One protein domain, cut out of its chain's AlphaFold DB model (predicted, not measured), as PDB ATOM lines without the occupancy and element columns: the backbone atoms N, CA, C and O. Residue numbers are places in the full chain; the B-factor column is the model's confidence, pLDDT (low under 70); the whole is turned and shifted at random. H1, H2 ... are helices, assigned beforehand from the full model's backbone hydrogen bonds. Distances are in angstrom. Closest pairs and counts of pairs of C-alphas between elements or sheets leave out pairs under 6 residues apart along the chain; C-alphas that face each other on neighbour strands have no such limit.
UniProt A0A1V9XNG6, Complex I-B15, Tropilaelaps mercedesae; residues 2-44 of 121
ATOM      1  N   SER A   2     165.170 145.886 143.229       46.84
ATOM      2  CA  SER A   2     165.133 146.954 144.236       46.84
ATOM      3  C   SER A   2     163.977 147.897 143.902       46.84
ATOM      4  O   SER A   2     163.971 148.507 142.832       46.84
ATOM      5  N   HIS A   3     162.970 147.963 144.771       65.06
ATOM      6  CA  HIS A   3     161.870 148.905 144.606       65.06
ATOM      7  C   HIS A   3     162.408 150.313 144.858       65.06
ATOM      8  O   HIS A   3     162.840 150.630 145.967       65.06
ATOM      9  N   LYS A   4     162.396 151.159 143.825       73.62
ATOM     10  CA  LYS A   4     162.794 152.562 143.958       73.62
ATOM     11  C   LYS A   4     161.811 153.262 144.900       73.62
ATOM     12  O   LYS A   4     160.610 153.002 144.843       73.62
ATOM     13  N   ILE A   5     162.319 154.093 145.802       74.25
ATOM     14  CA  ILE A   5     161.462 154.944 146.634       74.25
ATOM     15  C   ILE A   5     160.834 155.958 145.670       74.25
ATOM     16  O   ILE A   5     161.592 156.574 144.913       74.25
ATOM     17  N   PRO A   6     159.499 156.076 145.611       77.12
ATOM     18  CA  PRO A   6     158.867 157.047 144.730       77.12
ATOM     19  C   PRO A   6     159.312 158.460 145.117       77.12
ATOM     20  O   PRO A   6     159.590 158.745 146.283       77.12
ATOM     21  N   SER A   7     159.432 159.340 144.126       81.69
ATOM     22  CA  SER A   7     159.708 160.742 144.418       81.69
ATOM     23  C   SER A   7     158.496 161.357 145.137       81.69
ATOM     24  O   SER A   7     157.360 160.954 144.867       81.69
ATOM     25  N   PRO A   8     158.695 162.368 146.000       78.31
ATOM     26  CA  PRO A   8     157.587 163.054 146.672       78.31
ATOM     27  C   PRO A   8     156.552 163.646 145.703       78.31
ATOM     28  O   PRO A   8     155.392 163.826 146.062       78.31
ATOM     29  N   TYR A   9     156.974 163.956 144.474       80.94
ATOM     30  CA  TYR A   9     156.096 164.429 143.407       80.94
ATOM     31  C   TYR A   9     155.222 163.299 142.858       80.94
ATOM     32  O   TYR A   9     154.006 163.459 142.795       80.94
ATOM     33  N   ALA A  10     155.815 162.137 142.562       80.62
ATOM     34  CA  ALA A  10     155.086 160.978 142.055       80.62
ATOM     35  C   ALA A  10     154.007 160.494 143.040       80.62
ATOM     36  O   ALA A  10     152.910 160.130 142.618       80.62
ATOM     37  N   GLU A  11     154.280 160.531 144.354       76.69
ATOM     38  CA  GLU A  11     153.299 160.169 145.396       76.69
ATOM     39  C   GLU A  11     152.029 161.020 145.355       76.69
ATOM     40  O   GLU A  11     150.960 160.539 145.723       76.69
ATOM     41  N   ARG A  12     152.140 162.271 144.897       74.31
ATOM     42  CA  ARG A  12     151.025 163.218 144.833       74.31
ATOM     43  C   ARG A  12     150.277 163.176 143.503       74.31
ATOM     44  O   ARG A  12     149.080 163.446 143.502       74.31
ATOM     45  N   SER A  13     150.962 162.895 142.394       77.69
ATOM     46  CA  SER A  13     150.397 163.023 141.043       77.69
ATOM     47  C   SER A  13     150.000 161.702 140.382       77.69
ATOM     48  O   SER A  13     149.049 161.687 139.608       77.69
ATOM     49  N   GLU A  14     150.719 160.608 140.648       82.06
ATOM     50  CA  GLU A  14     150.662 159.392 139.815       82.06
ATOM     51  C   GLU A  14     150.200 158.139 140.571       82.06
ATOM     52  O   GLU A  14     149.652 157.214 139.970       82.06
ATOM     53  N   LEU A  15     150.421 158.074 141.886       84.19
ATOM     54  CA  LEU A  15     150.170 156.861 142.665       84.19
ATOM     55  C   LEU A  15     148.700 156.729 143.089       84.19
ATOM     56  O   LEU A  15     148.063 157.657 143.584       84.19
ATOM     57  N   THR A  16     148.171 155.512 142.965       89.62
ATOM     58  CA  THR A  16     146.836 155.169 143.478       89.62
ATOM     59  C   THR A  16     146.842 155.201 145.017       89.62
ATOM     60  O   THR A  16     147.852 154.816 145.617       89.62
ATOM     61  N   PRO A  17     145.732 155.547 145.708       90.25
ATOM     62  CA  PRO A  17     145.704 155.607 147.175       90.25
ATOM     63  C   PRO A  17     146.177 154.327 147.887       90.25
ATOM     64  O   PRO A  17     146.772 154.395 148.961       90.25
ATOM     65  N   SER A  18     145.957 153.151 147.292       89.00
ATOM     66  CA  SER A  18     146.465 151.870 147.804       89.00
ATOM     67  C   SER A  18     147.995 151.778 147.768       89.00
ATOM     68  O   SER A  18     148.614 151.306 148.719       89.00
ATOM     69  N   GLN A  19     148.620 152.268 146.699       88.06
ATOM     70  CA  GLN A  19     150.071 152.263 146.531       88.06
ATOM     71  C   GLN A  19     150.741 153.275 147.466       88.06
ATOM     72  O   GLN A  19     151.772 152.956 148.057       88.06
ATOM     73  N   VAL A  20     150.121 154.444 147.673       87.56
ATOM     74  CA  VAL A  20     150.576 155.446 148.656       87.56
ATOM     75  C   VAL A  20     150.565 154.860 150.071       87.56
ATOM     76  O   VAL A  20     151.539 155.002 150.810       87.56
ATOM     77  N   ARG A  21     149.510 154.119 150.440       89.69
ATOM     78  CA  ARG A  21     149.444 153.421 151.737       89.69
ATOM     79  C   ARG A  21     150.600 152.432 151.901       89.69
ATOM     80  O   ARG A  21     151.335 152.529 152.883       89.69
ATOM     81  N   LEU A  22     150.832 151.562 150.915       89.88
ATOM     82  CA  LEU A  22     151.939 150.596 150.944       89.88
ATOM     83  C   LEU A  22     153.321 151.270 151.003       89.88
ATOM     84  O   LEU A  22     154.216 150.789 151.701       89.88
ATOM     85  N   ALA A  23     153.513 152.380 150.287       87.88
ATOM     86  CA  ALA A  23     154.745 153.161 150.347       87.88
ATOM     87  C   ALA A  23     154.963 153.735 151.755       87.88
ATOM     88  O   ALA A  23     156.043 153.565 152.324       87.88
ATOM     89  N   SER A  24     153.914 154.305 152.356       88.69
ATOM     90  CA  SER A  24     153.960 154.853 153.713       88.69
ATOM     91  C   SER A  24     154.303 153.790 154.765       88.69
ATOM     92  O   SER A  24     155.102 154.038 155.664       88.69
ATOM     93  N   GLU A  25     153.765 152.574 154.637       92.94
ATOM     94  CA  GLU A  25     154.066 151.461 155.542       92.94
ATOM     95  C   GLU A  25     155.530 151.019 155.436       92.94
ATOM     96  O   GLU A  25     156.200 150.818 156.450       92.94
ATOM     97  N   ARG A  26     156.067 150.935 154.214       91.19
ATOM     98  CA  ARG A  26     157.485 150.615 153.991       91.19
ATOM     99  C   ARG A  26     158.411 151.696 154.542       91.19
ATOM    100  O   ARG A  26     159.444 151.358 155.121       91.19
ATOM    101  N   LEU A  27     158.050 152.972 154.382       91.88
ATOM    102  CA  LEU A  27     158.800 154.093 154.953       91.88
ATOM    103  C   LEU A  27     158.835 154.004 156.480       91.88
ATOM    104  O   LEU A  27     159.923 154.052 157.046       91.88
ATOM    105  N   LYS A  28     157.695 153.733 157.129       95.44
ATOM    106  CA  LYS A  28     157.628 153.518 158.587       95.44
ATOM    107  C   LYS A  28     158.561 152.399 159.053       95.44
ATOM    108  O   LYS A  28     159.267 152.555 160.047       95.44
ATOM    109  N   ILE A  29     158.602 151.272 158.335       94.69
ATOM    110  CA  ILE A  29     159.511 150.157 158.657       94.69
ATOM    111  C   ILE A  29     160.975 150.595 158.517       94.69
ATOM    112  O   ILE A  29     161.793 150.319 159.393       94.69
ATOM    113  N   ARG A  30     161.313 151.299 157.432       93.69
ATOM    114  CA  ARG A  30     162.670 151.800 157.189       93.69
ATOM    115  C   ARG A  30     163.112 152.803 158.256       93.69
ATOM    116  O   ARG A  30     164.250 152.730 158.712       93.69
ATOM    117  N   GLU A  31     162.240 153.731 158.630       96.50
ATOM    118  CA  GLU A  31     162.503 154.721 159.674       96.50
ATOM    119  C   GLU A  31     162.739 154.049 161.023       96.50
ATOM    120  O   GLU A  31     163.736 154.358 161.670       96.50
ATOM    121  N   ARG A  32     161.907 153.065 161.389       96.62
ATOM    122  CA  ARG A  32     162.103 152.256 162.599       96.62
ATOM    123  C   ARG A  32     163.485 151.596 162.620       96.62
ATOM    124  O   ARG A  32     164.239 151.787 163.568       96.62
ATOM    125  N   LEU A  33     163.855 150.883 161.554       94.94
ATOM    126  CA  LEU A  33     165.158 150.209 161.466       94.94
ATOM    127  C   LEU A  33     166.331 151.202 161.504       94.94
ATOM    128  O   LEU A  33     167.366 150.928 162.110       94.94
ATOM    129  N   ARG A  34     166.173 152.379 160.884       95.44
ATOM    130  CA  ARG A  34     167.176 153.451 160.934       95.44
ATOM    131  C   ARG A  34     167.332 154.000 162.351       95.44
ATOM    132  O   ARG A  34     168.462 154.208 162.781       95.44
ATOM    133  N   GLN A  35     166.231 154.238 163.060       96.94
ATOM    134  CA  GLN A  35     166.252 154.710 164.445       96.94
ATOM    135  C   GLN A  35     166.941 153.695 165.360       96.94
ATOM    136  O   GLN A  35     167.826 154.077 166.119       96.94
ATOM    137  N   GLU A  36     166.614 152.404 165.230       93.75
ATOM    138  CA  GLU A  36     167.279 151.324 165.973       93.75
ATOM    139  C   GLU A  36     168.791 151.287 165.707       93.75
ATOM    140  O   GLU A  36     169.584 151.136 166.635       93.75
ATOM    141  N   TYR A  37     169.203 151.441 164.448       93.31
ATOM    142  CA  TYR A  37     170.614 151.470 164.062       93.31
ATOM    143  C   TYR A  37     171.355 152.677 164.654       93.31
ATOM    144  O   TYR A  37     172.421 152.514 165.249       93.31
ATOM    145  N   LEU A  38     170.773 153.875 164.536       94.31
ATOM    146  CA  LEU A  38     171.345 155.100 165.097       94.31
ATOM    147  C   LEU A  38     171.448 155.020 166.621       94.31
ATOM    148  O   LEU A  38     172.484 155.379 167.167       94.31
ATOM    149  N   ALA A  39     170.423 154.502 167.301       93.06
ATOM    150  CA  ALA A  39     170.427 154.341 168.752       93.06
ATOM    151  C   ALA A  39     171.559 153.424 169.240       93.06
ATOM    152  O   ALA A  39     172.129 153.669 170.299       93.06
ATOM    153  N   LYS A  40     171.904 152.385 168.466       91.25
ATOM    154  CA  LYS A  40     173.022 151.493 168.794       91.25
ATOM    155  C   LYS A  40     174.363 152.186 168.562       91.25
ATOM    156  O   LYS A  40     175.149 152.249 169.491       91.25
ATOM    157  N   ILE A  41     174.576 152.777 167.385       91.62
ATOM    158  CA  ILE A  41     175.852 153.425 167.027       91.62
ATOM    159  C   ILE A  41     176.179 154.641 167.884       91.62
ATOM    160  O   ILE A  41     177.337 154.865 168.214       91.62
ATOM    161  N   LEU A  42     175.174 155.453 168.204       92.00
ATOM    162  CA  LEU A  42     175.369 156.662 168.997       92.00
ATOM    163  C   LEU A  42     175.530 156.358 170.494       92.00
ATOM    164  O   LEU A  42     175.775 157.282 171.265       92.00
ATOM    165  N   ASN A  43     175.386 155.099 170.924       91.06
ATOM    166  CA  ASN A  43     175.559 154.716 172.318       91.06
ATOM    167  C   ASN A  43     177.056 154.745 172.699       91.06
ATOM    168  O   ASN A  43     177.824 153.923 172.193       91.06
ATOM    169  N   PRO A  44     177.482 155.624 173.627       90.25
ATOM    170  CA  PRO A  44     178.888 155.738 174.024       90.25
ATOM    171  C   PRO A  44     179.414 154.507 174.780       90.25
ATOM    172  O   PRO A  44     180.619 154.283 174.811       90.25
TER     173      PRO A  44
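This is residues 2 to 44 of the 121 residues of the protein "Complex I-B15" of Tropilaelaps mercedesae (UniProt A0A1V9XNG6). What shape is this? It is a rod made by one long helix, H2, with the short helix H1 folded back near its first part; residues 28 to 44 stick out free. What is it built of? The printed part has 43 residues, with two named helices, H1 then H2, and no named strand, and is all helix. How compact is it? It is only just loose, close to extended, with a radius of gyration of the C-alphas of 13.7 A and spans of 44 by 19 by 16 A.

How do the helices stand? H1, residues 8 to 13, and H2, residues 17 to 41, are close but not clearly touching; their closest C-alphas, Glu 11 and Val 20, are 6.4 A apart. They run opposite ways at a shallow tilt of 11 degrees. What of their backbones? Every O i to N i+4 pair is within hydrogen-bond range in H2, and 1 of 2 in H1.

Where is H1? It begins at C-alpha 8 (157.587, 163.054, 146.672) and is 9.1 A long. Where is H2? It runs 36.2 A from C-alpha 17 (145.704, 155.607, 147.175) to C-alpha 41 (175.852, 153.425, 167.027).

How large is it? The two C-alphas farthest apart, Glu 14 and Pro 44, are 44.5 A apart. Is it unbroken? The printed part has no cut, and the link from H1 to H2 is tight. Where is confidence low? Residues 2 to 3 have pLDDT under 70.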